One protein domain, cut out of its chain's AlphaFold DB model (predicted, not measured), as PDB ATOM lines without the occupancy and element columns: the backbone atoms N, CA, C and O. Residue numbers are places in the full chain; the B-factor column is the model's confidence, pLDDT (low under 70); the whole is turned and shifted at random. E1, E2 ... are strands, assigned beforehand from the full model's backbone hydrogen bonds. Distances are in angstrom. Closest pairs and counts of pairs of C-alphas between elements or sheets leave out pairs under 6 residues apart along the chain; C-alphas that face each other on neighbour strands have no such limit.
ATOM      1  N   ALA A   3     -49.659  94.810  13.864       91.50
ATOM      2  CA  ALA A   3     -50.185  93.581  14.468       91.50
ATOM      3  C   ALA A   3     -49.918  93.496  15.976       91.50
ATOM      4  O   ALA A   3     -49.122  94.262  16.520       91.50
ATOM      5  N   ARG A   4     -50.586  92.531  16.619       91.06
ATOM      6  CA  ARG A   4     -50.407  92.126  18.018       91.06
ATOM      7  C   ARG A   4     -49.925  90.674  18.055       91.06
ATOM      8  O   ARG A   4     -50.541  89.836  17.397       91.06
ATOM      9  N   SER A   5     -48.880  90.379  18.819       90.06
ATOM     10  CA  SER A   5     -48.420  89.009  19.061       90.06
ATOM     11  C   SER A   5     -49.197  88.326  20.196       90.06
ATOM     12  O   SER A   5     -49.987  88.952  20.906       90.06
ATOM     13  N   ASP A   6     -48.974  87.023  20.363       88.62
ATOM     14  CA  ASP A   6     -49.507  86.234  21.483       88.62
ATOM     15  C   ASP A   6     -48.477  86.062  22.623       88.62
ATOM     16  O   ASP A   6     -48.663  85.223  23.503       88.62
ATOM     17  N   ASP A   7     -47.401  86.863  22.622       87.94
ATOM     18  CA  ASP A   7     -46.442  86.945  23.733       87.94
ATOM     19  C   ASP A   7     -47.120  87.405  25.038       87.94
ATOM     20  O   ASP A   7     -48.243  87.920  25.037       87.94
ATOM     21  N   ASN A   8     -46.426  87.248  26.169       88.12
ATOM     22  CA  ASN A   8     -46.877  87.746  27.467       88.12
ATOM     23  C   ASN A   8     -45.751  88.535  28.172       88.12
ATOM     24  O   ASN A   8     -44.842  87.901  28.714       88.12
ATOM     25  N   PRO A   9     -45.794  89.884  28.187       89.81
ATOM     26  CA  PRO A   9     -46.850  90.739  27.631       89.81
ATOM     27  C   PRO A   9     -46.877  90.739  26.085       89.81
ATOM     28  O   PRO A   9     -45.825  90.583  25.462       89.81
ATOM     29  N   PRO A  10     -48.052  90.933  25.449       92.62
ATOM     30  CA  PRO A  10     -48.155  90.994  23.994       92.62
ATOM     31  C   PRO A  10     -47.330  92.134  23.407       92.62
ATOM     32  O   PRO A  10     -47.340  93.248  23.935       92.62
ATOM     33  N   LEU A  11     -46.698  91.890  22.262       92.25
ATOM     34  CA  LEU A  11     -46.032  92.923  21.480       92.25
ATOM     35  C   LEU A  11     -47.002  93.508  20.455       92.25
ATOM     36  O   LEU A  11     -47.711  92.774  19.766       92.25
ATOM     37  N   VAL A  12     -47.032  94.832  20.331       93.12
ATOM     38  CA  VAL A  12     -47.825  95.560  19.334       93.12
ATOM     39  C   VAL A  12     -46.923  96.490  18.546       93.12
ATOM     40  O   VAL A  12     -46.045  97.125  19.115       93.12
ATOM     41  N   GLY A  13     -47.156  96.581  17.238       91.62
ATOM     42  CA  GLY A  13     -46.448  97.528  16.384       91.62
ATOM     43  C   GLY A  13     -46.333  97.050  14.947       91.62
ATOM     44  O   GLY A  13     -47.203  96.326  14.454       91.62
ATOM     45  N   THR A  14     -45.266  97.467  14.265       92.06
ATOM     46  CA  THR A  14     -45.048  97.180  12.844       92.06
ATOM     47  C   THR A  14     -44.246  95.900  12.628       92.06
ATOM     48  O   THR A  14     -43.110  95.767  13.078       92.06
ATOM     49  N   TRP A  15     -44.829  95.001  11.842       93.06
ATOM     50  CA  TRP A  15     -44.254  93.736  11.396       93.06
ATOM     51  C   TRP A  15     -44.044  93.746   9.883       93.06
ATOM     52  O   TRP A  15     -44.929  94.169   9.121       93.06
ATOM     53  N   LEU A  16     -42.887  93.262   9.439       94.25
ATOM     54  CA  LEU A  16     -42.581  93.048   8.030       94.25
ATOM     55  C   LEU A  16     -43.094  91.669   7.595       94.25
ATOM     56  O   LEU A  16     -42.752  90.645   8.175       94.25
ATOM     57  N   VAL A  17     -43.929  91.635   6.560       93.69
ATOM     58  CA  VAL A  17     -44.473  90.380   6.032       93.69
ATOM     59  C   VAL A  17     -44.182  90.332   4.535       93.69
ATOM     60  O   VAL A  17     -44.681  91.203   3.818       93.69
ATOM     61  N   PRO A  18     -43.372  89.367   4.056       92.50
ATOM     62  CA  PRO A  18     -43.145  89.173   2.626       92.50
ATOM     63  C   PRO A  18     -44.474  88.973   1.891       92.50
ATOM     64  O   PRO A  18     -45.329  88.216   2.352       92.50
ATOM     65  N   GLY A  19     -44.670  89.670   0.770       91.25
ATOM     66  CA  GLY A  19     -45.952  89.686   0.051       91.25
ATOM     67  C   GLY A  19     -46.352  88.347  -0.577       91.25
ATOM     68  O   GLY A  19     -47.526  88.128  -0.855       91.25
ATOM     69  N   ASP A  20     -45.390  87.449  -0.764       92.56
ATOM     70  CA  ASP A  20     -45.542  86.084  -1.267       92.56
ATOM     71  C   ASP A  20     -45.655  85.038  -0.143       92.56
ATOM     72  O   ASP A  20     -45.635  83.835  -0.411       92.56
ATOM     73  N   SER A  21     -45.791  85.467   1.121       94.25
ATOM     74  CA  SER A  21     -45.889  84.531   2.242       94.25
ATOM     75  C   SER A  21     -47.108  83.606   2.079       94.25
ATOM     76  O   SER A  21     -48.216  84.089   1.814       94.25
ATOM     77  N   PRO A  22     -46.959  82.285   2.304       95.44
ATOM     78  CA  PRO A  22     -48.080  81.352   2.265       95.44
ATOM     79  C   PRO A  22     -49.218  81.787   3.197       95.44
ATOM     80  O   PRO A  22     -48.988  82.086   4.369       95.44
ATOM     81  N   GLY A  23     -50.448  81.801   2.674       94.75
ATOM     82  CA  GLY A  23     -51.642  82.246   3.402       94.75
ATOM     83  C   GLY A  23     -52.031  83.709   3.171       94.75
ATOM     84  O   GLY A  23     -53.062  84.132   3.692       94.75
ATOM     85  N   ILE A  24     -51.264  84.477   2.387       95.56
ATOM     86  CA  ILE A  24     -51.682  85.806   1.915       95.56
ATOM     87  C   ILE A  24     -52.553  85.664   0.666       95.56
ATOM     88  O   ILE A  24     -52.183  84.989  -0.294       95.56
ATOM     89  N   SER A  25     -53.691  86.354   0.647       94.19
ATOM     90  CA  SER A  25     -54.503  86.526  -0.559       94.19
ATOM     91  C   SER A  25     -54.947  87.975  -0.717       94.19
ATOM     92  O   SER A  25     -55.415  88.588   0.242       94.19
ATOM     93  N   VAL A  26     -54.830  88.512  -1.933       92.06
ATOM     94  CA  VAL A  26     -55.251  89.879  -2.269       92.06
ATOM     95  C   VAL A  26     -56.588  89.827  -3.000       92.06
ATOM     96  O   VAL A  26     -56.693  89.229  -4.072       92.06
ATOM     97  N   VAL A  27     -57.604  90.478  -2.441       92.81
ATOM     98  CA  VAL A  27     -58.912  90.639  -3.077       92.81
ATOM     99  C   VAL A  27     -58.898  91.952  -3.846       92.81
ATOM    100  O   VAL A  27     -58.728  93.022  -3.264       92.81
ATOM    101  N   LYS A  28     -59.079  91.886  -5.171       89.00
ATOM    102  CA  LYS A  28     -59.110  93.070  -6.044       89.00
ATOM    103  C   LYS A  28     -60.405  93.869  -5.855       89.00
ATOM    104  O   LYS A  28     -61.277  93.863  -6.713       89.00
ATOM    105  N   SER A  29     -60.519  94.549  -4.721       84.44
ATOM    106  CA  SER A  29     -61.716  95.271  -4.273       84.44
ATOM    107  C   SER A  29     -61.713  96.771  -4.598       84.44
ATOM    108  O   SER A  29     -62.649  97.476  -4.237       84.44
ATOM    109  N   TRP A  30     -60.672  97.279  -5.265       83.50
ATOM    110  CA  TRP A  30     -60.501  98.715  -5.488       83.50
ATOM    111  C   TRP A  30     -61.282  99.182  -6.721       83.50
ATOM    112  O   TRP A  30     -60.829  98.993  -7.849       83.50
ATOM    113  N   ASP A  31     -62.431  99.820  -6.498       81.12
ATOM    114  CA  ASP A  31     -63.156 100.607  -7.503       81.12
ATOM    115  C   ASP A  31     -63.701 101.888  -6.857       81.12
ATOM    116  O   ASP A  31     -64.762 101.905  -6.234       81.12
ATOM    117  N   HIS A  32     -62.920 102.965  -6.946       72.62
ATOM    118  CA  HIS A  32     -63.221 104.240  -6.298       72.62
ATOM    119  C   HIS A  32     -63.346 105.386  -7.311       72.62
ATOM    120  O   HIS A  32     -62.814 105.353  -8.428       72.62
ATOM    121  N   ALA A  33     -64.060 106.441  -6.902       69.50
ATOM    122  CA  ALA A  33     -64.309 107.631  -7.720       69.50
ATOM    123  C   ALA A  33     -63.042 108.473  -7.986       69.50
ATOM    124  O   ALA A  33     -62.989 109.222  -8.960       69.50
ATOM    125  N   GLY A  34     -62.016 108.338  -7.142       71.38
ATOM    126  CA  GLY A  34     -60.725 109.024  -7.240       71.38
ATOM    127  C   GLY A  34     -59.576 108.065  -6.992       71.38
ATOM    128  O   GLY A  34     -59.801 106.889  -6.723       71.38
ATOM    129  N   MET A  35     -58.340 108.556  -7.142       75.38
ATOM    130  CA  MET A  35     -57.134 107.717  -7.051       75.38
ATOM    131  C   MET A  35     -57.215 106.436  -7.901       75.38
ATOM    132  O   MET A  35     -56.713 105.384  -7.534       75.38
ATOM    133  N   ARG A  36     -57.839 106.503  -9.082       76.81
ATOM    134  CA  ARG A  36     -58.090 105.316  -9.925       76.81
ATOM    135  C   ARG A  36     -56.819 104.618 -10.420       76.81
ATOM    136  O   ARG A  36     -56.882 103.470 -10.834       76.81
ATOM    137  N   ALA A  37     -55.687 105.322 -10.398       76.25
ATOM    138  CA  ALA A  37     -54.375 104.778 -10.732       76.25
ATOM    139  C   ALA A  37     -53.664 104.109  -9.536       76.25
ATOM    140  O   ALA A  37     -52.595 103.536  -9.720       76.25
ATOM    141  N   THR A  38     -54.221 104.193  -8.323       78.44
ATOM    142  CA  THR A  38     -53.734 103.459  -7.146       78.44
ATOM    143  C   THR A  38     -54.485 102.130  -7.004       78.44
ATOM    144  O   THR A  38     -55.403 101.838  -7.771       78.44
ATOM    145  N   GLY A  39     -54.085 101.305  -6.034       79.12
ATOM    146  CA  GLY A  39     -54.734 100.027  -5.753       79.12
ATOM    147  C   GLY A  39     -54.727  99.708  -4.265       79.12
ATOM    148  O   GLY A  39     -53.869  98.961  -3.801       79.12
ATOM    149  N   SER A  40     -55.691 100.244  -3.514       81.31
ATOM    150  CA  SER A  40     -55.867  99.912  -2.089       81.31
ATOM    151  C   SER A  40     -56.763  98.683  -1.940       81.31
ATOM    152  O   SER A  40     -57.889  98.746  -1.452       81.31
ATOM    153  N   HIS A  41     -56.269  97.559  -2.449       86.56
ATOM    154  CA  HIS A  41     -56.940  96.269  -2.366       86.56
ATOM    155  C   HIS A  41     -57.009  95.750  -0.929       86.56
ATOM    156  O   HIS A  41     -56.162  96.058  -0.089       86.56
ATOM    157  N   GLU A  42     -58.001  94.908  -0.665       89.94
ATOM    158  CA  GLU A  42     -58.058  94.158   0.580       89.94
ATOM    159  C   GLU A  42     -57.007  93.042   0.565       89.94
ATOM    160  O   GLU A  42     -56.839  92.326  -0.426       89.94
ATOM    161  N   VAL A  43     -56.297  92.890   1.684       92.00
ATOM    162  CA  VAL A  43     -55.293  91.841   1.878       92.00
ATOM    163  C   VAL A  43     -55.712  90.983   3.064       92.00
ATOM    164  O   VAL A  43     -55.819  91.472   4.188       92.00
ATOM    165  N   ILE A  44     -55.938  89.696   2.809       93.75
ATOM    166  CA  ILE A  44     -56.331  88.702   3.808       93.75
ATOM    167  C   ILE A  44     -55.093  87.895   4.201       93.75
ATOM    168  O   ILE A  44     -54.378  87.382   3.341       93.75
ATOM    169  N   PHE A  45     -54.870  87.760   5.508       93.31
ATOM    170  CA  PHE A  45     -53.780  86.976   6.089       93.31
ATOM    171  C   PHE A  45     -54.361  85.763   6.819       93.31
ATOM    172  O   PHE A  45     -54.909  85.888   7.914       93.31
ATOM    173  N   ASN A  46     -54.239  84.577   6.228       95.31
ATOM    174  CA  ASN A  46     -54.730  83.328   6.799       95.31
ATOM    175  C   ASN A  46     -53.572  82.505   7.388       95.31
ATOM    176  O   ASN A  46     -52.840  81.853   6.650       95.31
ATOM    177  N   HIS A  47     -53.414  82.538   8.716       93.06
ATOM    178  CA  HIS A  47     -52.363  81.810   9.454       93.06
ATOM    179  C   HIS A  47     -50.935  82.032   8.908       93.06
ATOM    180  O   HIS A  47     -50.104  81.122   8.908       93.06
ATOM    181  N   VAL A  48     -50.647  83.256   8.455       93.69
ATOM    182  CA  VAL A  48     -49.335  83.633   7.916       93.69
ATOM    183  C   VAL A  48     -48.298  83.610   9.033       93.69
ATOM    184  O   VAL A  48     -48.457  84.274  10.059       93.69
ATOM    185  N   ARG A  49     -47.227  82.840   8.835       89.88
ATOM    186  CA  ARG A  49     -46.104  82.779   9.774       89.88
ATOM    187  C   ARG A  49     -45.171  83.958   9.525       89.88
ATOM    188  O   ARG A  49     -44.747  84.179   8.396       89.88
ATOM    189  N   VAL A  50     -44.832  84.680  10.588       89.50
ATOM    190  CA  VAL A  50     -43.920  85.829  10.550       89.50
ATOM    191  C   VAL A  50     -42.772  85.545  11.504       89.50
ATOM    192  O   VAL A  50     -43.003  85.196  12.657       89.50
ATOM    193  N   ALA A  51     -41.543  85.637  11.018       88.06
ATOM    194  CA  ALA A  51     -40.373  85.381  11.842       88.06
ATOM    195  C   ALA A  51     -40.159  86.526  12.855       88.06
ATOM    196  O   ALA A  51     -40.557  87.665  12.597       88.06
ATOM    197  N   ALA A  52     -39.567  86.238  14.016       86.75
ATOM    198  CA  ALA A  52     -39.414  87.229  15.086       86.75
ATOM    199  C   ALA A  52     -38.497  88.390  14.665       86.75
ATOM    200  O   ALA A  52     -38.735  89.539  15.023       86.75
ATOM    201  N   GLU A  53     -37.507  88.103  13.820       90.94
ATOM    202  CA  GLU A  53     -36.608  89.065  13.179       90.94
ATOM    203  C   GLU A  53     -37.317  90.070  12.256       90.94
ATOM    204  O   GLU A  53     -36.728  91.073  11.864       90.94
ATOM    205  N   HIS A  54     -38.586  89.835  11.914       92.81
ATOM    206  CA  HIS A  54     -39.404  90.772  11.148       92.81
ATOM    207  C   HIS A  54     -40.225  91.728  12.029       92.81
ATOM    208  O   HIS A  54     -41.045  92.496  11.511       92.81
ATOM    209  N   ALA A  55     -40.023  91.705  13.347       91.69
ATOM    210  CA  ALA A  55     -40.495  92.750  14.242       91.69
ATOM    211  C   ALA A  55     -39.657  94.022  14.027       91.69
ATOM    212  O   ALA A  55     -38.494  94.080  14.412       91.69
ATOM    213  N   VAL A  56     -40.234  95.036  13.373       89.94
ATOM    214  CA  VAL A  56     -39.497  96.249  12.970       89.94
ATOM    215  C   VAL A  56     -39.553  97.321  14.052       89.94
ATOM    216  O   VAL A  56     -38.541  97.921  14.392       89.94
ATOM    217  N   ASP A  57     -40.751  97.576  14.567       88.75
ATOM    218  CA  ASP A  57     -41.004  98.610  15.568       88.75
ATOM    219  C   ASP A  57     -42.173  98.141  16.430       88.75
ATOM    220  O   ASP A  57     -43.332  98.441  16.134       88.75
ATOM    221  N   VAL A  58     -41.872  97.274  17.399       91.50
ATOM    222  CA  VAL A  58     -42.853  96.640  18.288       91.50
ATOM    223  C   VAL A  58     -42.493  96.892  19.744       91.50
ATOM    224  O   VAL A  58     -41.320  96.992  20.100       91.50
ATOM    225  N   TRP A  59     -43.505  96.954  20.598       92.25
ATOM    226  CA  TRP A  59     -43.342  97.179  22.029       92.25
ATOM    227  C   TRP A  59     -44.395  96.416  22.835       92.25
ATOM    228  O   TRP A  59     -45.478  96.131  22.313       92.25
ATOM    229  N   PRO A  60     -44.115  96.106  24.113       93.50
ATOM    230  CA  PRO A  60     -45.104  95.549  25.025       93.50
ATOM    231  C   PRO A  60     -46.337  96.448  25.158       93.50
ATOM    232  O   PRO A  60     -46.220  97.668  25.282       93.50
ATOM    233  N   THR A  61     -47.534  95.864  25.171       90.88
ATOM    234  CA  THR A  61     -48.796  96.625  25.275       90.88
ATOM    235  C   THR A  61     -48.915  97.483  26.532       90.88
ATOM    236  O   THR A  61     -49.639  98.475  26.530       90.88
TER     237      THR A  61
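What this domain is: This is residues 3 to 61 of the 232 residues of a protein of Klebsiella pneumoniae (UniProt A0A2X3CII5). With little regular structure, this is an elongated, loose chain in two small antiparallel strand pairs set apart: E1 with E4 towards one end, then the hairpin E2-E3, whose long loop, residues 28 to 41, reaches to the other end. The printed part has 59 residues with four named strands, E1 to E4 in chain order, and no named helix. The class is all strand, with 19 residues in named elements; the radius of gyration of the C-alphas is 14.6 A and the spans are 43 by 23 by 15 A.

How they stand to each other: Residues 3 to 4 pair antiparallel with residues 12 to 13 of E1, residues 11 to 15. E1 and E4, residues 55 to 60, are antiparallel at 164 degrees; C-alphas 13 and 58, which face each other, are 4.2 A apart, and N 12 and O 59 are within hydrogen-bond range at 2.8 A. E2, residues 24 to 27, and E3, residues 42 to 45, form an antiparallel hairpin at 158 degrees, with N 27 and O 42 at 2.8 A. E1 is apart from E2 and E3, as is E4.

Where its parts are: E1 begins at C-alpha 11 (-46.032, 92.923, 21.480) and E4, 12.1 A long, ends at C-alpha 60 (-45.104, 95.549, 25.025). E1 measures 10.3 A, E2 and E3 10.0 A each.

The domain as a whole: The farthest C-alphas, Asn 8 and Ala 33, are 44.0 A apart. The printed part has no cut; E2 to E3 is the long link. Residue 33 of the model has pLDDT under 70.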